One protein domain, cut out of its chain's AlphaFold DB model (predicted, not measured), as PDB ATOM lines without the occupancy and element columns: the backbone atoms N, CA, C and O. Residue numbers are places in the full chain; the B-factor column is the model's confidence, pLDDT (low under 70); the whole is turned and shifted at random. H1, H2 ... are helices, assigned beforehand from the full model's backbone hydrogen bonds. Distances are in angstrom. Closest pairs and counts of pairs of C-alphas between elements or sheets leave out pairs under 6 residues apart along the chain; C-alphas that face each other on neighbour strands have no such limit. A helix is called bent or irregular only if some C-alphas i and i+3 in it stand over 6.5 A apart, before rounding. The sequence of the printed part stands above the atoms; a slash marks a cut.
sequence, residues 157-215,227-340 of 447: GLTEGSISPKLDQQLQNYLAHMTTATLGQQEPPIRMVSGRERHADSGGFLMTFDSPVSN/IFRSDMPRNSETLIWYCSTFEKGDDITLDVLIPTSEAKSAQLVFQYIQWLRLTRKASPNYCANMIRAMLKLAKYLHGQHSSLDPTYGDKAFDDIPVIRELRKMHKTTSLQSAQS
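What this domain is: This is residues 157 to 215 and 227 to 340 of the 447 residues of an uncharacterized protein of Aphanomyces astaci (UniProt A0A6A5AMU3). Three helices, H4, H5 and H6, make an up-and-down bundle with their centres in a triangle, and a helical hairpin of H1 and H2 packs crosswise on H5. The short H3 lies near H2 and H4. The printed part has 173 residues, with six named helices, H1 to H6 in order, and no named strand: all helix. It is compact, with a radius of gyration of the C-alphas of 16.4 A and spans of 56 by 40 by 29 A.

Where its parts are: Find C-alpha 165 at (372.756, 164.916, 49.132); from there H1 runs 21.1 A to residue 179. Next come H2, residues 192 to 210, 26.3 A, H3, residues 237 to 244, and H4, residues 263 to 278, 23.1 A. H5, residues 284 to 305, 30.9 A, is irregular, with C-alphas 301 and 304 7.6 A apart. H6, residues 321 to 339, 27.6 A, ends at C-alpha 339 (340.728, 140.052, 38.079).

How they stand to each other: Look first at Thr 179 and Met 192, the closest C-alphas of the hairpin H1 and H2, 5.7 A apart. H2 touches H5, the hub, with residues 198 to 202 alone, about perpendicular at 87 degrees; C-alphas 198 and 293 come closest, at 4.8 A. H3 is close to but not clearly touching H4, C-alphas 239 and 268 being 7.2 A apart. In the bundle, each helix running against the one before, H5 and H6 touch at a shallow tilt of 19 degrees, closest at C-alphas 284 and 337, 4.8 A. Every O i to N i+4 pair is within hydrogen-bond range in H1, H3 and H6, against 12 of 15 in H2, 9 of 12 in H4 and 16 of 18 in H5.

The domain as a whole: Residues 216 to 226 are cut out, with C-alphas 215 and 227 9.0 A apart. The links H1 to H2, H3 to H4 and H5 to H6 are long. Confidence is low for instance at residues 200 to 215 and 227 to 252; the printed part's mean pLDDT is 70.8.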
ATOM      1  N   GLY A 157     367.037 149.047  45.472       43.03
ATOM      2  CA  GLY A 157     366.912 150.273  46.256       43.03
ATOM      3  C   GLY A 157     368.071 151.221  45.971       43.03
ATOM      4  O   GLY A 157     369.154 150.768  45.596       43.03
ATOM      5  N   LEU A 158     367.839 152.522  46.158       51.12
ATOM      6  CA  LEU A 158     368.918 153.506  46.164       51.12
ATOM      7  C   LEU A 158     369.958 153.087  47.220       51.12
ATOM      8  O   LEU A 158     369.596 152.898  48.381       51.12
ATOM      9  N   THR A 159     371.217 152.869  46.834       50.66
ATOM     10  CA  THR A 159     372.275 152.529  47.797       50.66
ATOM     11  C   THR A 159     372.802 153.816  48.420       50.66
ATOM     12  O   THR A 159     372.958 154.811  47.719       50.66
ATOM     13  N   GLU A 160     373.110 153.815  49.719       50.69
ATOM     14  CA  GLU A 160     373.506 155.026  50.468       50.69
ATOM     15  C   GLU A 160     374.684 155.801  49.836       50.69
ATOM     16  O   GLU A 160     374.801 157.003  50.030       50.69
ATOM     17  N   GLY A 161     375.524 155.144  49.025       52.12
ATOM     18  CA  GLY A 161     376.641 155.771  48.305       52.12
ATOM     19  C   GLY A 161     376.341 156.284  46.888       52.12
ATOM     20  O   GLY A 161     377.260 156.755  46.227       52.12
ATOM     21  N   SER A 162     375.106 156.150  46.395       54.66
ATOM     22  CA  SER A 162     374.683 156.578  45.043       54.66
ATOM     23  C   SER A 162     373.787 157.819  45.041       54.66
ATOM     24  O   SER A 162     373.543 158.409  44.000       54.66
ATOM     25  N   ILE A 163     373.300 158.238  46.211       62.16
ATOM     26  CA  ILE A 163     372.318 159.316  46.325       62.16
ATOM     27  C   ILE A 163     373.055 160.648  46.486       62.16
ATOM     28  O   ILE A 163     373.819 160.824  47.435       62.16
ATOM     29  N   SER A 164     372.804 161.606  45.588       68.44
ATOM     30  CA  SER A 164     373.244 162.996  45.787       68.44
ATOM     31  C   SER A 164     372.597 163.567  47.062       68.44
ATOM     32  O   SER A 164     371.402 163.350  47.280       68.44
ATOM     33  N   PRO A 165     373.317 164.338  47.903       73.31
ATOM     34  CA  PRO A 165     372.756 164.916  49.132       73.31
ATOM     35  C   PRO A 165     371.504 165.771  48.871       73.31
ATOM     36  O   PRO A 165     370.607 165.851  49.709       73.31
ATOM     37  N   LYS A 166     371.403 166.365  47.675       76.12
ATOM     38  CA  LYS A 166     370.222 167.109  47.227       76.12
ATOM     39  C   LYS A 166     369.008 166.198  47.020       76.12
ATOM     40  O   LYS A 166     367.902 166.552  47.428       76.12
ATOM     41  N   LEU A 167     369.208 165.030  46.410       73.56
ATOM     42  CA  LEU A 167     368.152 164.039  46.198       73.56
ATOM     43  C   LEU A 167     367.675 163.454  47.528       73.56
ATOM     44  O   LEU A 167     366.470 163.309  47.724       73.56
ATOM     45  N   ASP A 168     368.596 163.177  48.454       75.25
ATOM     46  CA  ASP A 168     368.250 162.680  49.789       75.25
ATOM     47  C   ASP A 168     367.377 163.691  50.551       75.25
ATOM     48  O   ASP A 168     366.310 163.347  51.060       75.25
ATOM     49  N   GLN A 169     367.742 164.976  50.520       82.19
ATOM     50  CA  GLN A 169     366.924 166.032  51.118       82.19
ATOM     51  C   GLN A 169     365.537 166.141  50.460       82.19
ATOM     52  O   GLN A 169     364.524 166.277  51.150       82.19
ATOM     53  N   GLN A 170     365.455 166.060  49.128       80.69
ATOM     54  CA  GLN A 170     364.178 166.080  48.407       80.69
ATOM     55  C   GLN A 170     363.286 164.882  48.769       80.69
ATOM     56  O   GLN A 170     362.074 165.033  48.944       80.69
ATOM     57  N   LEU A 171     363.883 163.702  48.911       79.88
ATOM     58  CA  LEU A 171     363.222 162.465  49.310       79.88
ATOM     59  C   LEU A 171     362.705 162.525  50.758       79.88
ATOM     60  O   LEU A 171     361.561 162.140  51.023       79.88
ATOM     61  N   GLN A 172     363.488 163.095  51.675       83.25
ATOM     62  CA  GLN A 172     363.061 163.363  53.050       83.25
ATOM     63  C   GLN A 172     361.903 164.368  53.105       83.25
ATOM     64  O   GLN A 172     360.913 164.120  53.796       83.25
ATOM     65  N   ASN A 173     361.964 165.454  52.325       84.69
ATOM     66  CA  ASN A 173     360.878 166.435  52.227       84.69
ATOM     67  C   ASN A 173     359.593 165.813  51.661       84.69
ATOM     68  O   ASN A 173     358.498 166.067  52.166       84.69
ATOM     69  N   TYR A 174     359.720 164.941  50.659       82.62
ATOM     70  CA  TYR A 174     358.597 164.180  50.118       82.62
ATOM     71  C   TYR A 174     357.976 163.240  51.166       82.62
ATOM     72  O   TYR A 174     356.749 163.163  51.295       82.62
ATOM     73  N   LEU A 175     358.803 162.547  51.956       81.25
ATOM     74  CA  LEU A 175     358.329 161.707  53.055       81.25
ATOM     75  C   LEU A 175     357.613 162.532  54.133       81.25
ATOM     76  O   LEU A 175     356.541 162.127  54.588       81.25
ATOM     77  N   ALA A 176     358.171 163.684  54.510       82.44
ATOM     78  CA  ALA A 176     357.553 164.612  55.450       82.44
ATOM     79  C   ALA A 176     356.180 165.062  54.933       82.44
ATOM     80  O   ALA A 176     355.175 164.794  55.582       82.44
ATOM     81  N   HIS A 177     356.101 165.577  53.703       81.88
ATOM     82  CA  HIS A 177     354.844 165.993  53.070       81.88
ATOM     83  C   HIS A 177     353.757 164.906  53.097       81.88
ATOM     84  O   HIS A 177     352.579 165.191  53.302       81.88
ATOM     85  N   MET A 178     354.126 163.640  52.892       80.25
ATOM     86  CA  MET A 178     353.165 162.541  52.965       80.25
ATOM     87  C   MET A 178     352.669 162.261  54.388       80.25
ATOM     88  O   MET A 178     351.550 161.781  54.547       80.25
ATOM     89  N   THR A 179     353.493 162.487  55.405       78.25
ATOM     90  CA  THR A 179     353.283 161.959  56.761       78.25
ATOM     91  C   THR A 179     352.879 163.015  57.782       78.25
ATOM     92  O   THR A 179     352.276 162.672  58.799       78.25
ATOM     93  N   THR A 180     353.131 164.290  57.494       78.38
ATOM     94  CA  THR A 180     352.805 165.421  58.362       78.38
ATOM     95  C   THR A 180     351.630 166.219  57.811       78.38
ATOM     96  O   THR A 180     351.593 166.560  56.628       78.38
ATOM     97  N   ALA A 181     350.671 166.562  58.674       70.94
ATOM     98  CA  ALA A 181     349.598 167.484  58.311       70.94
ATOM     99  C   ALA A 181     350.195 168.867  58.015       70.94
ATOM    100  O   ALA A 181     350.867 169.444  58.864       70.94
ATOM    101  N   THR A 182     349.944 169.392  56.816       72.06
ATOM    102  CA  THR A 182     350.380 170.736  56.414       72.06
ATOM    103  C   THR A 182     349.150 171.560  56.043       72.06
ATOM    104  O   THR A 182     348.194 171.026  55.476       72.06
ATOM    105  N   LEU A 183     349.150 172.850  56.386       63.59
ATOM    106  CA  LEU A 183     348.046 173.760  56.081       63.59
ATOM    107  C   LEU A 183     347.834 173.843  54.555       63.59
ATOM    108  O   LEU A 183     348.801 173.998  53.815       63.59
ATOM    109  N   GLY A 184     346.587 173.725  54.087       63.81
ATOM    110  CA  GLY A 184     346.248 173.790  52.656       63.81
ATOM    111  C   GLY A 184     346.405 172.476  51.875       63.81
ATOM    112  O   GLY A 184     346.236 172.464  50.659       63.81
ATOM    113  N   GLN A 185     346.706 171.359  52.542       72.12
ATOM    114  CA  GLN A 185     346.737 170.046  51.891       72.12
ATOM    115  C   GLN A 185     345.331 169.575  51.499       72.12
ATOM    116  O   GLN A 185     344.444 169.463  52.341       72.12
ATOM    117  N   GLN A 186     345.160 169.219  50.224       73.06
ATOM    118  CA  GLN A 186     343.917 168.642  49.694       73.06
ATOM    119  C   GLN A 186     343.672 167.190  50.158       73.06
ATOM    120  O   GLN A 186     342.568 166.670  50.005       73.06
ATOM    121  N   GLU A 187     344.689 166.498  50.691       74.62
ATOM    122  CA  GLU A 187     344.585 165.112  51.169       74.62
ATOM    123  C   GLU A 187     345.141 164.954  52.593       74.62
ATOM    124  O   GLU A 187     346.139 165.587  52.939       74.62
ATOM    125  N   PRO A 188     344.551 164.068  53.419       75.19
ATOM    126  CA  PRO A 188     345.039 163.825  54.769       75.19
ATOM    127  C   PRO A 188     346.400 163.103  54.762       75.19
ATOM    128  O   PRO A 188     346.674 162.298  53.855       75.19
ATOM    129  N   PRO A 189     347.236 163.328  55.795       77.69
ATOM    130  CA  PRO A 189     348.518 162.654  55.931       77.69
ATOM    131  C   PRO A 189     348.339 161.141  56.080       77.69
ATOM    132  O   PRO A 189     347.369 160.633  56.648       77.69
ATOM    133  N   ILE A 190     349.310 160.399  55.560       75.06
ATOM    134  CA  ILE A 190     349.395 158.945  55.675       75.06
ATOM    135  C   ILE A 190     350.370 158.545  56.780       75.06
ATOM    136  O   ILE A 190     351.350 159.226  57.056       75.06
ATOM    137  N   ARG A 191     350.148 157.379  57.390       68.19
ATOM    138  CA  ARG A 191     351.060 156.842  58.409       68.19
ATOM    139  C   ARG A 191     352.478 156.648  57.855       68.19
ATOM    140  O   ARG A 191     352.646 156.205  56.715       68.19
ATOM    141  N   MET A 192     353.480 156.848  58.715       70.44
ATOM    142  CA  MET A 192     354.914 156.721  58.399       70.44
ATOM    143  C   MET A 192     355.277 155.441  57.637       70.44
ATOM    144  O   MET A 192     356.048 155.487  56.685       70.44
ATOM    145  N   VAL A 193     354.694 154.296  58.009       64.50
ATOM    146  CA  VAL A 193     354.976 153.003  57.359       64.50
ATOM    147  C   VAL A 193     354.582 153.016  55.880       64.50
ATOM    148  O   VAL A 193     355.354 152.584  55.030       64.50
ATOM    149  N   SER A 194     353.400 153.545  55.558       64.81
ATOM    150  CA  SER A 194     352.934 153.669  54.173       64.81
ATOM    151  C   SER A 194     353.669 154.768  53.405       64.81
ATOM    152  O   SER A 194     353.792 154.670  52.188       64.81
ATOM    153  N   GLY A 195     354.157 155.802  54.098       59.69
ATOM    154  CA  GLY A 195     355.054 156.804  53.518       59.69
ATOM    155  C   GLY A 195     356.386 156.202  53.086       59.69
ATOM    156  O   GLY A 195     356.785 156.386  51.941       59.69
ATOM    157  N   ARG A 196     357.025 155.409  53.956       69.94
ATOM    158  CA  ARG A 196     358.300 154.734  53.663       69.94
ATOM    159  C   ARG A 196     358.209 153.761  52.488       69.94
ATOM    160  O   ARG A 196     359.118 153.723  51.670       69.94
ATOM    161  N   GLU A 197     357.111 153.016  52.374       66.19
ATOM    162  CA  GLU A 197     356.875 152.112  51.236       66.19
ATOM    163  C   GLU A 197     356.834 152.885  49.907       66.19
ATOM    164  O   GLU A 197     357.566 152.570  48.974       66.19
ATOM    165  N   ARG A 198     356.063 153.979  49.846       69.56
ATOM    166  CA  ARG A 198     355.951 154.815  48.634       69.56
ATOM    167  C   ARG A 198     357.231 155.580  48.312       69.56
ATOM    168  O   ARG A 198     357.521 155.829  47.144       69.56
ATOM    169  N   HIS A 199     357.971 155.968  49.343       72.56
ATOM    170  CA  HIS A 199     359.298 156.554  49.216       72.56
ATOM    171  C   HIS A 199     360.272 155.558  48.567       72.56
ATOM    172  O   HIS A 199     360.935 155.904  47.594       72.56
ATOM    173  N   ALA A 200     360.303 154.310  49.044       63.59
ATOM    174  CA  ALA A 200     361.138 153.254  48.476       63.59
ATOM    175  C   ALA A 200     360.765 152.929  47.019       63.59
ATOM    176  O   ALA A 200     361.654 152.823  46.181       63.59
ATOM    177  N   ASP A 201     359.469 152.852  46.698       65.56
ATOM    178  CA  ASP A 201     358.997 152.648  45.320       65.56
ATOM    179  C   ASP A 201     359.442 153.789  44.390       65.56
ATOM    180  O   ASP A 201     359.877 153.551  43.262       65.56
ATOM    181  N   SER A 202     359.387 155.035  44.878       63.50
ATOM    182  CA  SER A 202     359.817 156.209  44.106       63.50
ATOM    183  C   SER A 202     361.332 156.227  43.881       63.50
ATOM    184  O   SER A 202     361.787 156.511  42.775       63.50
ATOM    185  N   GLY A 203     362.108 155.836  44.895       59.94
ATOM    186  CA  GLY A 203     363.556 155.656  44.777       59.94
ATOM    187  C   GLY A 203     363.958 154.503  43.850       59.94
ATOM    188  O   GLY A 203     364.903 154.632  43.076       59.94
ATOM    189  N   GLY A 204     363.213 153.396  43.858       57.53
ATOM    190  CA  GLY A 204     363.436 152.273  42.944       57.53
ATOM    191  C   GLY A 204     363.229 152.645  41.470       57.53
ATOM    192  O   GLY A 204     363.929 152.124  40.602       57.53
ATOM    193  N   PHE A 205     362.316 153.581  41.183       57.06
ATOM    194  CA  PHE A 205     362.130 154.128  39.837       57.06
ATOM    195  C   PHE A 205     363.284 155.053  39.414       57.06
ATOM    196  O   PHE A 205     363.760 154.942  38.287       57.06
ATOM    197  N   LEU A 206     363.801 155.897  40.314       55.88
ATOM    198  CA  LEU A 206     365.001 156.714  40.064       55.88
ATOM    199  C   LEU A 206     366.231 155.855  39.741       55.88
ATOM    200  O   LEU A 206     366.962 156.146  38.801       55.88
ATOM    201  N   MET A 207     366.415 154.737  40.446       53.53
ATOM    202  CA  MET A 207     367.551 153.832  40.231       53.53
ATOM    203  C   MET A 207     367.594 153.163  38.857       53.53
ATOM    204  O   MET A 207     368.664 152.756  38.400       53.53
ATOM    205  N   THR A 208     366.455 153.045  38.165       51.09
ATOM    206  CA  THR A 208     366.472 152.597  36.765       51.09
ATOM    207  C   THR A 208     367.238 153.548  35.843       51.09
ATOM    208  O   THR A 208     367.636 153.118  34.762       51.09
ATOM    209  N   PHE A 209     367.476 154.788  36.278       48.78
ATOM    210  CA  PHE A 209     368.188 155.819  35.528       48.78
ATOM    211  C   PHE A 209     369.646 156.023  35.991       48.78
ATOM    212  O   PHE A 209     370.430 156.545  35.208       48.78
ATOM    213  N   ASP A 210     370.037 155.559  37.188       38.66
ATOM    214  CA  ASP A 210     371.322 155.917  37.836       38.66
ATOM    215  C   ASP A 210     372.394 154.801  37.882       38.66
ATOM    216  O   ASP A 210     373.500 155.002  38.369       38.66
ATOM    217  N   SER A 211     372.133 153.573  37.416       37.50
ATOM    218  CA  SER A 211     373.113 152.483  37.604       37.50
ATOM    219  C   SER A 211     374.170 152.401  36.484       37.50
ATOM    220  O   SER A 211     373.836 151.954  35.381       37.50
ATOM    221  N   PRO A 212     375.467 152.698  36.742       35.00
ATOM    222  CA  PRO A 212     376.543 152.335  35.829       35.00
ATOM    223  C   PRO A 212     376.789 150.824  35.898       35.00
ATOM    224  O   PRO A 212     377.159 150.271  36.937       35.00
ATOM    225  N   VAL A 213     376.636 150.129  34.769       33.81
ATOM    226  CA  VAL A 213     377.142 148.759  34.625       33.81
ATOM    227  C   VAL A 213     378.669 148.820  34.676       33.81
ATOM    228  O   VAL A 213     379.317 149.211  33.707       33.81
ATOM    229  N   SER A 214     379.271 148.432  35.803       29.48
ATOM    230  CA  SER A 214     380.719 148.237  35.880       29.48
ATOM    231  C   SER A 214     381.103 146.980  35.092       29.48
ATOM    232  O   SER A 214     381.162 145.883  35.646       29.48
ATOM    233  N   ASN A 215     381.382 147.123  33.800       27.95
ATOM    234  CA  ASN A 215     382.181 146.137  33.088       27.95
ATOM    235  C   ASN A 215     383.562 146.732  32.830       27.95
ATOM    236  O   ASN A 215     383.715 147.723  32.124       27.95
ATOM    237  N   ILE A 227     376.231 151.828  28.613       28.92
ATOM    238  CA  ILE A 227     375.680 150.477  28.601       28.92
ATOM    239  C   ILE A 227     374.544 150.419  29.627       28.92
ATOM    240  O   ILE A 227     374.783 150.385  30.833       28.92
ATOM    241  N   PHE A 228     373.303 150.381  29.130       36.44
ATOM    242  CA  PHE A 228     372.129 149.965  29.899       36.44
ATOM    243  C   PHE A 228     372.406 148.638  30.610       36.44
ATOM    244  O   PHE A 228     373.103 147.766  30.082       36.44
ATOM    245  N   ARG A 229     371.758 148.409  31.755       39.62
ATOM    246  CA  ARG A 229     371.617 147.046  32.273       39.62
ATOM    247  C   ARG A 229     371.013 146.194  31.147       39.62
ATOM    248  O   ARG A 229     369.941 146.529  30.651       39.62
ATOM    249  N   SER A 230     371.711 145.134  30.735       36.03
ATOM    250  CA  SER A 230     371.496 144.307  29.525       36.03
ATOM    251  C   SER A 230     370.080 143.755  29.286       36.03
ATOM    252  O   SER A 230     369.832 143.127  28.260       36.03
ATOM    253  N   ASP A 231     369.158 143.989  30.217       40.34
ATOM    254  CA  ASP A 231     367.833 143.386  30.295       40.34
ATOM    255  C   ASP A 231     366.699 144.384  29.959       40.34
ATOM    256  O   ASP A 231     365.522 144.037  30.076       40.34
ATOM    257  N   MET A 232     367.000 145.638  29.592       42.44
ATOM    258  CA  MET A 232     365.985 146.606  29.137       42.44
ATOM    259  C   MET A 232     365.722 146.467  27.621       42.44
ATOM    260  O   MET A 232     366.673 146.361  26.844       42.44
ATOM    261  N   PRO A 233     364.456 146.469  27.160       38.47
ATOM    262  CA  PRO A 233     364.128 146.444  25.742       38.47
ATOM    263  C   PRO A 233     364.571 147.753  25.079       38.47
ATOM    264  O   PRO A 233     364.188 148.839  25.508       38.47
ATOM    265  N   ARG A 234     365.343 147.639  23.992       38.53
ATOM    266  CA  ARG A 234     365.885 148.745  23.174       38.53
ATOM    267  C   ARG A 234     364.819 149.514  22.374       38.53
ATOM    268  O   ARG A 234     365.150 150.311  21.509       38.53
ATOM    269  N   ASN A 235     363.540 149.235  22.604       36.34
ATOM    270  CA  ASN A 235     362.468 149.488  21.643       36.34
ATOM    271  C   ASN A 235     361.739 150.820  21.885       36.34
ATOM    272  O   ASN A 235     360.813 151.145  21.149       36.34
ATOM    273  N   SER A 236     362.096 151.570  22.929       40.69
ATOM    274  CA  SER A 236     361.500 152.874  23.230       40.69
ATOM    275  C   SER A 236     362.569 153.958  23.145       40.69
ATOM    276  O   SER A 236     363.261 154.220  24.129       40.69
ATOM    277  N   GLU A 237     362.677 154.597  21.979       35.25
ATOM    278  CA  GLU A 237     363.596 155.717  21.698       35.25
ATOM    279  C   GLU A 237     363.562 156.791  22.802       35.25
ATOM    280  O   GLU A 237     364.600 157.302  23.198       35.25
ATOM    281  N   THR A 238     362.393 157.041  23.399       36.81
ATOM    282  CA  THR A 238     362.189 157.972  24.532       36.81
ATOM    283  C   THR A 238     362.975 157.648  25.814       36.81
ATOM    284  O   THR A 238     363.495 158.565  26.442       36.81
ATOM    285  N   LEU A 239     363.065 156.372  26.224       36.28
ATOM    286  CA  LEU A 239     363.821 155.967  27.426       36.28
ATOM    287  C   LEU A 239     365.326 155.969  27.158       36.28
ATOM    288  O   LEU A 239     366.113 156.308  28.035       36.28
ATOM    289  N   ILE A 240     365.716 155.634  25.924       36.38
ATOM    290  CA  ILE A 240     367.109 155.717  25.482       36.38
ATOM    291  C   ILE A 240     367.561 157.180  25.451       36.38
ATOM    292  O   ILE A 240     368.650 157.481  25.925       36.38
ATOM    293  N   TRP A 241     366.697 158.083  24.978       32.06
ATOM    294  CA  TRP A 241     366.950 159.521  24.945       32.06
ATOM    295  C   TRP A 241     367.113 160.113  26.354       32.06
ATOM    296  O   TRP A 241     368.124 160.759  26.613       32.06
ATOM    297  N   TYR A 242     366.205 159.806  27.293       38.75
ATOM    298  CA  TYR A 242     366.280 160.313  28.675       38.75
ATOM    299  C   TYR A 242     367.509 159.817  29.449       38.75
ATOM    300  O   TYR A 242     368.083 160.573  30.222       38.75
ATOM    301  N   CYS A 243     367.948 158.570  29.248       37.66
ATOM    302  CA  CYS A 243     369.189 158.071  29.855       37.66
ATOM    303  C   CYS A 243     370.448 158.604  29.149       37.66
ATOM    304  O   CYS A 243     371.496 158.698  29.775       37.66
ATOM    305  N   SER A 244     370.366 158.948  27.856       36.00
ATOM    306  CA  SER A 244     371.496 159.508  27.098       36.00
ATOM    307  C   SER A 244     371.797 160.976  27.413       36.00
ATOM    308  O   SER A 244     372.855 161.462  27.025       36.00
ATOM    309  N   THR A 245     370.889 161.674  28.105       38.28
ATOM    310  CA  THR A 245     371.050 163.082  28.501       38.28
ATOM    311  C   THR A 245     371.674 163.283  29.879       38.28
ATOM    312  O   THR A 245     372.026 164.414  30.183       38.28
ATOM    313  N   PHE A 246     371.813 162.236  30.702       46.03
ATOM    314  CA  PHE A 246     372.508 162.341  31.988       46.03
ATOM    315  C   PHE A 246     373.994 162.078  31.778       46.03
ATOM    316  O   PHE A 246     374.414 160.944  31.525       46.03
ATOM    317  N   GLU A 247     374.800 163.134  31.858       41.34
ATOM    318  CA  GLU A 247     376.243 162.974  31.914       41.34
ATOM    319  C   GLU A 247     376.648 162.433  33.291       41.34
ATOM    320  O   GLU A 247     375.950 162.572  34.298       41.34
ATOM    321  N   LYS A 248     377.798 161.759  33.342       40.88
ATOM    322  CA  LYS A 248     378.350 161.192  34.573       40.88
ATOM    323  C   LYS A 248     378.692 162.333  35.546       40.88
ATOM    324  O   LYS A 248     379.806 162.845  35.500       40.88
ATOM    325  N   GLY A 249     377.746 162.709  36.404       46.75
ATOM    326  CA  GLY A 249     377.881 163.827  37.342       46.75
ATOM    327  C   GLY A 249     376.651 164.730  37.475       46.75
ATOM    328  O   GLY A 249     376.687 165.628  38.311       46.75
ATOM    329  N   ASP A 250     375.583 164.510  36.705       53.00
ATOM    330  CA  ASP A 250     374.347 165.280  36.863       53.00
ATOM    331  C   ASP A 250     373.577 164.866  38.129       53.00
ATOM    332  O   ASP A 250     373.307 163.687  38.365       53.00
ATOM    333  N   ASP A 251     373.201 165.855  38.946       60.34
ATOM    334  CA  ASP A 251     372.379 165.655  40.141       60.34
ATOM    335  C   ASP A 251     370.973 165.183  39.740       60.34
ATOM    336  O   ASP A 251     370.118 165.980  39.345       60.34
ATOM    337  N   ILE A 252     370.704 163.885  39.876       66.75
ATOM    338  CA  ILE A 252     369.364 163.329  39.682       66.75
ATOM    339  C   ILE A 252     368.431 163.907  40.757       66.75
ATOM    340  O   ILE A 252     368.637 163.691  41.947       66.75
ATOM    341  N   THR A 253     367.383 164.623  40.347       71.62
ATOM    342  CA  THR A 253     366.341 165.156  41.242       71.62
ATOM    343  C   THR A 253     365.005 164.442  41.042       71.62
ATOM    344  O   THR A 253     364.782 163.771  40.032       71.62
ATOM    345  N   LEU A 254     364.071 164.602  41.987       71.31
ATOM    346  CA  LEU A 254     362.713 164.049  41.851       71.31
ATOM    347  C   LEU A 254     361.956 164.600  40.632       71.31
ATOM    348  O   LEU A 254     361.102 163.906  40.075       71.31
ATOM    349  N   ASP A 255     362.299 165.812  40.196       75.00
ATOM    350  CA  ASP A 255     361.689 166.491  39.049       75.00
ATOM    351  C   ASP A 255     361.959 165.754  37.730       75.00
ATOM    352  O   ASP A 255     361.138 165.794  36.819       75.00
ATOM    353  N   VAL A 256     363.059 164.999  37.643       72.69
ATOM    354  CA  VAL A 256     363.402 164.184  36.467       72.69
ATOM    355  C   VAL A 256     362.315 163.151  36.157       72.69
ATOM    356  O   VAL A 256     362.052 162.849  34.994       72.69
ATOM    357  N   LEU A 257     361.659 162.609  37.189       72.62
ATOM    358  CA  LEU A 257     360.658 161.558  37.012       72.62
ATOM    359  C   LEU A 257     359.356 162.086  36.405       72.62
ATOM    360  O   LEU A 257     358.701 161.382  35.633       72.62
ATOM    361  N   ILE A 258     358.951 163.297  36.795       81.25
ATOM    362  CA  ILE A 258     357.712 163.949  36.357       81.25
ATOM    363  C   ILE A 258     358.005 165.444  36.149       81.25
ATOM    364  O   ILE A 258     357.639 166.267  36.991       81.25
ATOM    365  N   PRO A 259     358.649 165.806  35.025       79.44
ATOM    366  CA  PRO A 259     359.212 167.145  34.832       79.44
ATOM    367  C   PRO A 259     358.156 168.229  34.634       79.44
ATOM    368  O   PRO A 259     358.407 169.395  34.916       79.44
ATOM    369  N   THR A 260     356.967 167.868  34.147       85.38
ATOM    370  CA  THR A 260     355.895 168.829  33.868       85.38
ATOM    371  C   THR A 260     354.549 168.319  34.372       85.38
ATOM    372  O   THR A 260     354.348 167.115  34.560       85.38
ATOM    373  N   SER A 261     353.601 169.238  34.543       86.25
ATOM    374  CA  SER A 261     352.206 168.929  34.866       86.25
ATOM    375  C   SER A 261     351.410 168.407  33.655       86.25
ATOM    376  O   SER A 261     350.269 167.957  33.812       86.25
ATOM    377  N   GLU A 262     351.997 168.419  32.450       89.00
ATOM    378  CA  GLU A 262     351.360 167.959  31.218       89.00
ATOM    379  C   GLU A 262     351.156 166.438  31.184       89.00
ATOM    380  O   GLU A 262     351.945 165.648  31.700       89.00
ATOM    381  N   ALA A 263     350.130 165.998  30.452       85.56
ATOM    382  CA  ALA A 263     349.818 164.579  30.280       85.56
ATOM    383  C   ALA A 263     350.989 163.763  29.691       85.56
ATOM    384  O   ALA A 263     351.129 162.580  29.999       85.56
ATOM    385  N   LYS A 264     351.857 164.392  28.884       83.69
ATOM    386  CA  LYS A 264     353.027 163.745  28.265       83.69
ATOM    387  C   LYS A 264     354.024 163.212  29.296       83.69
ATOM    388  O   LYS A 264     354.637 162.178  29.049       83.69
ATOM    389  N   SER A 265     354.144 163.843  30.467       83.75
ATOM    390  CA  SER A 265     355.049 163.376  31.526       83.75
ATOM    391  C   SER A 265     354.650 162.012  32.105       83.75
ATOM    392  O   SER A 265     355.503 161.297  32.622       83.75
ATOM    393  N   ALA A 266     353.394 161.573  31.945       85.69
ATOM    394  CA  ALA A 266     352.971 160.229  32.352       85.69
ATOM    395  C   ALA A 266     353.539 159.110  31.453       85.69
ATOM    396  O   ALA A 266     353.492 157.936  31.833       85.69
ATOM    397  N   GLN A 267     354.081 159.445  30.275       82.38
ATOM    398  CA  GLN A 267     354.566 158.470  29.299       82.38
ATOM    399  C   GLN A 267     355.759 157.656  29.819       82.38
ATOM    400  O   GLN A 267     355.811 156.448  29.593       82.38
ATOM    401  N   LEU A 268     356.684 158.286  30.553       78.44
ATOM    402  CA  LEU A 268     357.832 157.591  31.149       78.44
ATOM    403  C   LEU A 268     357.376 156.560  32.188       78.44
ATOM    404  O   LEU A 268     357.816 155.410  32.165       78.44
ATOM    405  N   VAL A 269     356.415 156.938  33.037       83.75
ATOM    406  CA  VAL A 269     355.802 156.022  34.009       83.75
ATOM    407  C   VAL A 269     355.102 154.870  33.287       83.75
ATOM    408  O   VAL A 269     355.281 153.713  33.658       83.75
ATOM    409  N   PHE A 270     354.349 155.152  32.219       84.44
ATOM    410  CA  PHE A 270     353.693 154.114  31.423       84.44
ATOM    411  C   PHE A 270     354.695 153.106  30.841       84.44
ATOM    412  O   PHE A 270     354.510 151.897  30.997       84.44
ATOM    413  N   GLN A 271     355.773 153.590  30.217       79.94
ATOM    414  CA  GLN A 271     356.817 152.743  29.632       79.94
ATOM    415  C   GLN A 271     357.509 151.882  30.695       79.94
ATOM    416  O   GLN A 271     357.734 150.691  30.479       79.94
ATOM    417  N   TYR A 272     357.773 152.443  31.876       80.50
ATOM    418  CA  TYR A 272     358.345 151.696  32.993       80.50
ATOM    419  C   TYR A 272     357.419 150.594  33.514       80.50
ATOM    420  O   TYR A 272     357.845 149.451  33.691       80.50
ATOM    421  N   ILE A 273     356.129 150.886  33.695       84.69
ATOM    422  CA  ILE A 273     355.143 149.872  34.087       84.69
ATOM    423  C   ILE A 273     355.025 148.784  33.014       84.69
ATOM    424  O   ILE A 273     354.941 147.595  33.335       84.69
ATOM    425  N   GLN A 274     355.057 149.159  31.733       83.19
ATOM    426  CA  GLN A 274     355.053 148.201  30.633       83.19
ATOM    427  C   GLN A 274     356.294 147.298  30.674       83.19
ATOM    428  O   GLN A 274     356.161 146.082  30.527       83.19
ATOM    429  N   TRP A 275     357.476 147.850  30.953       80.56
ATOM    430  CA  TRP A 275     358.702 147.074  31.149       80.56
ATOM    431  C   TRP A 275     358.601 146.103  32.335       80.56
ATOM    432  O   TRP A 275     358.902 144.914  32.184       80.56
ATOM    433  N   LEU A 276     358.103 146.560  33.490       80.06
ATOM    434  CA  LEU A 276     357.880 145.703  34.660       80.06
ATOM    435  C   LEU A 276     356.966 144.516  34.324       80.06
ATOM    436  O   LEU A 276     357.221 143.381  34.729       80.06
ATOM    437  N   ARG A 277     355.918 144.743  33.530       80.00
ATOM    438  CA  ARG A 277     354.996 143.677  33.123       80.00
ATOM    439  C   ARG A 277     355.589 142.738  32.080       80.00
ATOM    440  O   ARG A 277     355.446 141.523  32.205       80.00
ATOM    441  N   LEU A 278     356.215 143.271  31.034       80.12
ATOM    442  CA  LEU A 278     356.656 142.470  29.891       80.12
ATOM    443  C   LEU A 278     357.956 141.723  30.179       80.12
ATOM    444  O   LEU A 278     358.030 140.524  29.897       80.12
ATOM    445  N   THR A 279     358.933 142.408  30.771       75.38
ATOM    446  CA  THR A 279     360.274 141.876  31.022       75.38
ATOM    447  C   THR A 279     360.362 141.200  32.382       75.38
ATOM    448  O   THR A 279     360.833 140.072  32.478       75.38
ATOM    449  N   ARG A 280     359.890 141.863  33.446       75.81
ATOM    450  CA  ARG A 280     360.010 141.348  34.825       75.81
ATOM    451  C   ARG A 280     358.859 140.432  35.233       75.81
ATOM    452  O   ARG A 280     358.923 139.844  36.307       75.81
ATOM    453  N   LYS A 281     357.819 140.318  34.395       81.25
ATOM    454  CA  LYS A 281     356.587 139.564  34.689       81.25
ATOM    455  C   LYS A 281     355.994 139.938  36.052       81.25
ATOM    456  O   LYS A 281     355.459 139.090  36.762       81.25
ATOM    457  N   ALA A 282     356.104 141.215  36.423       82.19
ATOM    458  CA  ALA A 282     355.596 141.706  37.693       82.19
ATOM    459  C   ALA A 282     354.073 141.538  37.772       82.19
ATOM    460  O   ALA A 282     353.359 141.694  36.775       82.19
ATOM    461  N   SER A 283     353.566 141.242  38.972       85.00
ATOM    462  CA  SER A 283     352.129 141.076  39.174       85.00
ATOM    463  C   SER A 283     351.386 142.400  38.932       85.00
ATOM    464  O   SER A 283     351.929 143.482  39.194       85.00
ATOM    465  N   PRO A 284     350.121 142.358  38.475       88.00
ATOM    466  CA  PRO A 284     349.330 143.574  38.303       88.00
ATOM    467  C   PRO A 284     349.173 144.365  39.607       88.00
ATOM    468  O   PRO A 284     349.173 145.592  39.581       88.00
ATOM    469  N   ASN A 285     349.112 143.678  40.755       86.50
ATOM    470  CA  ASN A 285     349.050 144.321  42.069       86.50
ATOM    471  C   ASN A 285     350.325 145.122  42.383       86.50
ATOM    472  O   ASN A 285     350.239 146.262  42.835       86.50
ATOM    473  N   TYR A 286     351.502 144.559  42.088       86.06
ATOM    474  CA  TYR A 286     352.772 145.275  42.234       86.06
ATOM    475  C   TYR A 286     352.808 146.528  41.348       86.06
ATOM    476  O   TYR A 286     353.121 147.621  41.817       86.06
ATOM    477  N   CYS A 287     352.383 146.400  40.087       87.88
ATOM    478  CA  CYS A 287     352.311 147.530  39.159       87.88
ATOM    479  C   CYS A 287     351.333 148.616  39.639       87.88
ATOM    480  O   CYS A 287     351.637 149.802  39.550       87.88
ATOM    481  N   ALA A 288     350.173 148.233  40.185       89.50
ATOM    482  CA  ALA A 288     349.208 149.180  40.740       89.50
ATOM    483  C   ALA A 288     349.785 149.957  41.936       89.50
ATOM    484  O   ALA A 288     349.579 151.167  42.036       89.50
ATOM    485  N   ASN A 289     350.538 149.289  42.816       86.69
ATOM    486  CA  ASN A 289     351.219 149.944  43.935       86.69
ATOM    487  C   ASN A 289     352.285 150.935  43.454       86.69
ATOM    488  O   ASN A 289     352.287 152.076  43.915       86.69
ATOM    489  N   MET A 290     353.082 150.554  42.453       86.06
ATOM    490  CA  MET A 290     354.074 151.439  41.837       86.06
ATOM    491  C   MET A 290     353.427 152.695  41.232       86.06
ATOM    492  O   MET A 290     353.845 153.817  41.513       86.06
ATOM    493  N   ILE A 291     352.330 152.544  40.477       89.38
ATOM    494  CA  ILE A 291     351.587 153.700  39.942       89.38
ATOM    495  C   ILE A 291     351.026 154.558  41.085       89.38
ATOM    496  O   ILE A 291     351.004 155.783  40.982       89.38
ATOM    497  N   ARG A 292     350.584 153.951  42.194       88.12
ATOM    498  CA  ARG A 292     350.102 154.696  43.365       88.12
ATOM    499  C   ARG A 292     351.215 155.528  44.014       88.12
ATOM    500  O   ARG A 292     350.926 156.638  44.462       88.12
ATOM    501  N   ALA A 293     352.448 155.023  44.056       85.38
ATOM    502  CA  ALA A 293     353.611 155.780  44.512       85.38
ATOM    503  C   ALA A 293     353.905 156.963  43.571       85.38
ATOM    504  O   ALA A 293     353.960 158.102  44.031       85.38
ATOM    505  N   MET A 294     353.940 156.726  42.255       86.88
ATOM    506  CA  MET A 294     354.128 157.780  41.243       86.88
ATOM    507  C   MET A 294     353.025 158.843  41.277       86.88
ATOM    508  O   MET A 294     353.288 160.032  41.134       86.88
ATOM    509  N   LEU A 295     351.777 158.441  41.523       89.25
ATOM    510  CA  LEU A 295     350.650 159.360  41.669       89.25
ATOM    511  C   LEU A 295     350.808 160.271  42.896       89.25
ATOM    512  O   LEU A 295     350.376 161.421  42.865       89.25
ATOM    513  N   LYS A 296     351.398 159.768  43.984       87.38
ATOM    514  CA  LYS A 296     351.692 160.572  45.180       87.38
ATOM    515  C   LYS A 296     352.863 161.520  44.945       87.38
ATOM    516  O   LYS A 296     352.773 162.667  45.373       87.38
ATOM    517  N   LEU A 297     353.870 161.090  44.190       86.44
ATOM    518  CA  LEU A 297     354.965 161.953  43.760       86.44
ATOM    519  C   LEU A 297     354.459 163.088  42.856       86.44
ATOM    520  O   LEU A 297     354.765 164.247  43.103       86.44
ATOM    521  N   ALA A 298     353.600 162.786  41.878       88.00
ATOM    522  CA  ALA A 298     353.005 163.794  40.997       88.00
ATOM    523  C   ALA A 298     352.220 164.866  41.770       88.00
ATOM    524  O   ALA A 298     352.297 166.046  41.442       88.00
ATOM    525  N   LYS A 299     351.482 164.459  42.814       88.88
ATOM    526  CA  LYS A 299     350.765 165.382  43.710       88.88
ATOM    527  C   LYS A 299     351.707 166.240  44.543       88.88
ATOM    528  O   LYS A 299     351.400 167.396  44.776       88.88
ATOM    529  N   TYR A 300     352.828 165.684  44.990       88.00
ATOM    530  CA  TYR A 300     353.835 166.449  45.719       88.00
ATOM    531  C   TYR A 300     354.488 167.514  44.828       88.00
ATOM    532  O   TYR A 300     354.569 168.668  45.230       88.00
ATOM    533  N   LEU A 301     354.890 167.137  43.610       86.56
ATOM    534  CA  LEU A 301     355.590 168.032  42.686       86.56
ATOM    535  C   LEU A 301     354.674 169.117  42.109       86.56
ATOM    536  O   LEU A 301     355.025 170.289  42.113       86.56
ATOM    537  N   HIS A 302     353.483 168.737  41.636       87.25
ATOM    538  CA  HIS A 302     352.614 169.636  40.863       87.25
ATOM    539  C   HIS A 302     351.355 170.074  41.613       87.25
ATOM    540  O   HIS A 302     350.603 170.902  41.106       87.25
ATOM    541  N   GLY A 303     351.095 169.543  42.812       82.69
ATOM    542  CA  GLY A 303     349.844 169.777  43.540       82.69
ATOM    543  C   GLY A 303     349.614 171.227  43.960       82.69
ATOM    544  O   GLY A 303     348.464 171.639  44.065       82.69
ATOM    545  N   GLN A 304     350.681 172.015  44.126       81.62
ATOM    546  CA  GLN A 304     350.585 173.452  44.422       81.62
ATOM    547  C   GLN A 304     349.941 174.255  43.283       81.62
ATOM    548  O   GLN A 304     349.410 175.335  43.516       81.62
ATOM    549  N   HIS A 305     349.969 173.731  42.056       81.75
ATOM    550  CA  HIS A 305     349.356 174.366  40.890       81.75
ATOM    551  C   HIS A 305     347.864 174.053  40.748       81.75
ATOM    552  O   HIS A 305     347.245 174.512  39.791       81.75
ATOM    553  N   SER A 306     347.290 173.260  41.660       83.69
ATOM    554  CA  SER A 306     345.869 172.942  41.621       83.69
ATOM    555  C   SER A 306     345.043 174.077  42.216       83.69
ATOM    556  O   SER A 306     345.289 174.504  43.342       83.69
ATOM    557  N   SER A 307     344.040 174.540  41.475       77.69
ATOM    558  CA  SER A 307     343.091 175.564  41.930       77.69
ATOM    559  C   SER A 307     341.791 174.971  42.482       77.69
ATOM    560  O   SER A 307     340.861 175.714  42.785       77.69
ATOM    561  N   LEU A 308     341.688 173.641  42.552       80.19
ATOM    562  CA  LEU A 308     340.487 172.941  43.005       80.19
ATOM    563  C   LEU A 308     340.449 172.823  44.531       80.19
ATOM    564  O   LEU A 308     341.453 172.485  45.157       80.19
ATOM    565  N   ASP A 309     339.265 173.017  45.113       72.88
ATOM    566  CA  ASP A 309     339.006 172.749  46.528       72.88
ATOM    567  C   ASP A 309     338.171 171.460  46.678       72.88
ATOM    568  O   ASP A 309     336.979 171.446  46.348       72.88
ATOM    569  N   PRO A 310     338.757 170.363  47.201       72.31
ATOM    570  CA  PRO A 310     338.040 169.108  47.427       72.31
ATOM    571  C   PRO A 310     336.853 169.232  48.387       72.31
ATOM    572  O   PRO A 310     335.959 168.383  48.374       72.31
ATOM    573  N   THR A 311     336.830 170.275  49.221       73.56
ATOM    574  CA  THR A 311     335.748 170.552  50.174       73.56
ATOM    575  C   THR A 311     334.437 170.871  49.456       73.56
ATOM    576  O   THR A 311     333.362 170.570  49.973       73.56
ATOM    577  N   TYR A 312     334.512 171.416  48.238       68.50
ATOM    578  CA  TYR A 312     333.350 171.832  47.449       68.50
ATOM    579  C   TYR A 312     332.852 170.757  46.460       68.50
ATOM    580  O   TYR A 312     332.036 171.029  45.582       68.50
ATOM    581  N   GLY A 313     333.310 169.509  46.614       68.44
ATOM    582  CA  GLY A 313     332.864 168.363  45.810       68.44
ATOM    583  C   GLY A 313     333.677 168.114  44.536       68.44
ATOM    584  O   GLY A 313     333.434 167.116  43.848       68.44
ATOM    585  N   ASP A 314     334.670 168.956  44.248       74.06
ATOM    586  CA  ASP A 314     335.625 168.709  43.176       74.06
ATOM    587  C   ASP A 314     336.580 167.568  43.537       74.06
ATOM    588  O   ASP A 314     336.954 167.332  44.690       74.06
ATOM    589  N   LYS A 315     337.001 166.804  42.529       78.19
ATOM    590  CA  LYS A 315     338.000 165.754  42.743       78.19
ATOM    591  C   LYS A 315     339.366 166.407  42.917       78.19
ATOM    592  O   LYS A 315     339.859 167.046  41.994       78.19
ATOM    593  N   ALA A 316     340.003 166.150  44.060       81.25
ATOM    594  CA  ALA A 316     341.347 166.639  44.361       81.25
ATOM    595  C   ALA A 316     342.323 166.414  43.192       81.25
ATOM    596  O   ALA A 316     342.481 165.269  42.728       81.25
ATOM    597  N   PHE A 317     342.986 167.492  42.766       85.38
ATOM    598  CA  PHE A 317     343.991 167.535  41.698       85.38
ATOM    599  C   PHE A 317     343.526 167.050  40.308       85.38
ATOM    600  O   PHE A 317     344.342 166.557  39.524       85.38
ATOM    601  N   ASP A 318     342.223 167.081  40.001       84.62
ATOM    602  CA  ASP A 318     341.711 166.626  38.697       84.62
ATOM    603  C   ASP A 318     341.982 167.620  37.555       84.62
ATOM    604  O   ASP A 318     341.949 167.241  36.383       84.62
ATOM    605  N   ASP A 319     342.300 168.870  37.888       86.06
ATOM    606  CA  ASP A 319     342.745 169.932  36.985       86.06
ATOM    607  C   ASP A 319     344.144 169.677  36.409       86.06
ATOM    608  O   ASP A 319     344.411 170.074  35.275       86.06
ATOM    609  N   ILE A 320     344.996 168.934  37.120       89.69
ATOM    610  CA  ILE A 320     346.360 168.609  36.694       89.69
ATOM    611  C   ILE A 320     346.361 167.423  35.701       89.69
ATOM    612  O   ILE A 320     346.051 166.283  36.085       89.69
ATOM    613  N   PRO A 321     346.768 167.628  34.429       90.00
ATOM    614  CA  PRO A 321     346.694 166.594  33.392       90.00
ATOM    615  C   PRO A 321     347.488 165.316  33.697       90.00
ATOM    616  O   PRO A 321     346.961 164.216  33.510       90.00
ATOM    617  N   VAL A 322     348.724 165.422  34.205       89.44
ATOM    618  CA  VAL A 322     349.557 164.245  34.525       89.44
ATOM    619  C   VAL A 322     348.930 163.367  35.614       89.44
ATOM    620  O   VAL A 322     348.918 162.139  35.508       89.44
ATOM    621  N   ILE A 323     348.321 163.982  36.631       91.25
ATOM    622  CA  ILE A 323     347.644 163.277  37.728       91.25
ATOM    623  C   ILE A 323     346.400 162.558  37.204       91.25
ATOM    624  O   ILE A 323     346.130 161.417  37.599       91.25
ATOM    625  N   ARG A 324     345.660 163.186  36.285       91.62
ATOM    626  CA  ARG A 324     344.490 162.584  35.638       91.62
ATOM    627  C   ARG A 324     344.864 161.322  34.859       91.62
ATOM    628  O   ARG A 324     344.201 160.295  35.019       91.62
ATOM    629  N   GLU A 325     345.937 161.364  34.070       92.00
ATOM    630  CA  GLU A 325     346.410 160.201  33.306       92.00
ATOM    631  C   GLU A 325     346.925 159.075  34.210       92.00
ATOM    632  O   GLU A 325     346.513 157.920  34.064       92.00
ATOM    633  N   LEU A 326     347.728 159.397  35.228       91.56
ATOM    634  CA  LEU A 326     348.187 158.406  36.206       91.56
ATOM    635  C   LEU A 326     347.016 157.776  36.980       91.56
ATOM    636  O   LEU A 326     347.018 156.571  37.242       91.56
ATOM    637  N   ARG A 327     345.965 158.545  37.299       92.56
ATOM    638  CA  ARG A 327     344.750 158.027  37.950       92.56
ATOM    639  C   ARG A 327     343.988 157.060  37.043       92.56
ATOM    640  O   ARG A 327     343.528 156.020  37.523       92.56
ATOM    641  N   LYS A 328     343.870 157.366  35.745       92.81
ATOM    642  CA  LYS A 328     343.282 156.450  34.752       92.81
ATOM    643  C   LYS A 328     344.084 155.147  34.679       92.81
ATOM    644  O   LYS A 328     343.492 154.076  34.794       92.81
ATOM    645  N   MET A 329     345.411 155.240  34.583       91.50
ATOM    646  CA  MET A 329     346.319 154.087  34.527       91.50
ATOM    647  C   MET A 329     346.263 153.225  35.797       91.50
ATOM    648  O   MET A 329     346.227 151.995  35.729       91.50
ATOM    649  N   HIS A 330     346.203 153.854  36.971       93.56
ATOM    650  CA  HIS A 330     346.030 153.144  38.235       93.56
ATOM    651  C   HIS A 330     344.684 152.414  38.273       93.56
ATOM    652  O   HIS A 330     344.625 151.250  38.661       93.56
ATOM    653  N   LYS A 331     343.591 153.074  37.859       92.38
ATOM    654  CA  LYS A 331     342.251 152.473  37.853       92.38
ATOM    655  C   LYS A 331     342.201 151.227  36.968       92.38
ATOM    656  O   LYS A 331     341.693 150.202  37.412       92.38
ATOM    657  N   THR A 332     342.743 151.290  35.752       91.25
ATOM    658  CA  THR A 332     342.773 150.133  34.843       91.25
ATOM    659  C   THR A 332     343.642 149.003  35.393       91.25
ATOM    660  O   THR A 332     343.205 147.855  35.413       91.25
ATOM    661  N   THR A 333     344.826 149.317  35.922       89.00
ATOM    662  CA  THR A 333     345.747 148.315  36.485       89.00
ATOM    663  C   THR A 333     345.194 147.675  37.761       89.00
ATOM    664  O   THR A 333     345.326 146.471  37.956       89.00
ATOM    665  N   SER A 334     344.506 148.447  38.604       89.31
ATOM    666  CA  SER A 334     343.859 147.945  39.822       89.31
ATOM    667  C   SER A 334     342.648 147.057  39.526       89.31
ATOM    668  O   SER A 334     342.372 146.124  40.275       89.31
ATOM    669  N   LEU A 335     341.917 147.319  38.438       90.31
ATOM    670  CA  LEU A 335     340.869 146.407  37.970       90.31
ATOM    671  C   LEU A 335     341.481 145.098  37.462       90.31
ATOM    672  O   LEU A 335     341.003 144.022  37.808       90.31
ATOM    673  N   GLN A 336     342.587 145.182  36.717       86.19
ATOM    674  CA  GLN A 336     343.330 144.001  36.274       86.19
ATOM    675  C   GLN A 336     343.892 143.197  37.452       86.19
ATOM    676  O   GLN A 336     343.876 141.973  37.400       86.19
ATOM    677  N   SER A 337     344.347 143.846  38.530       86.69
ATOM    678  CA  SER A 337     344.812 143.136  39.729       86.69
ATOM    679  C   SER A 337     343.688 142.443  40.487       86.69
ATOM    680  O   SER A 337     343.902 141.368  41.034       86.69
ATOM    681  N   ALA A 338     342.490 143.029  40.508       83.88
ATOM    682  CA  ALA A 338     341.323 142.382  41.101       83.88
ATOM    683  C   ALA A 338     340.877 141.144  40.302       83.88
ATOM    684  O   ALA A 338     340.368 140.194  40.886       83.88
ATOM    685  N   GLN A 339     341.079 141.155  38.982       85.81
ATOM    686  CA  GLN A 339     340.728 140.052  38.079       85.81
ATOM    687  C   GLN A 339     341.843 139.011  37.910       85.81
ATOM    688  O   GLN A 339     341.582 137.911  37.429       85.81
ATOM    689  N   SER A 340     343.089 139.346  38.252       81.44
ATOM    690  CA  SER A 340     344.217 138.432  38.088       81.44
ATOM    691  C   SER A 340     344.136 137.255  39.053       81.44
ATOM    692  O   SER A 340     343.717 137.423  40.201       81.44
TER     693      SER A 340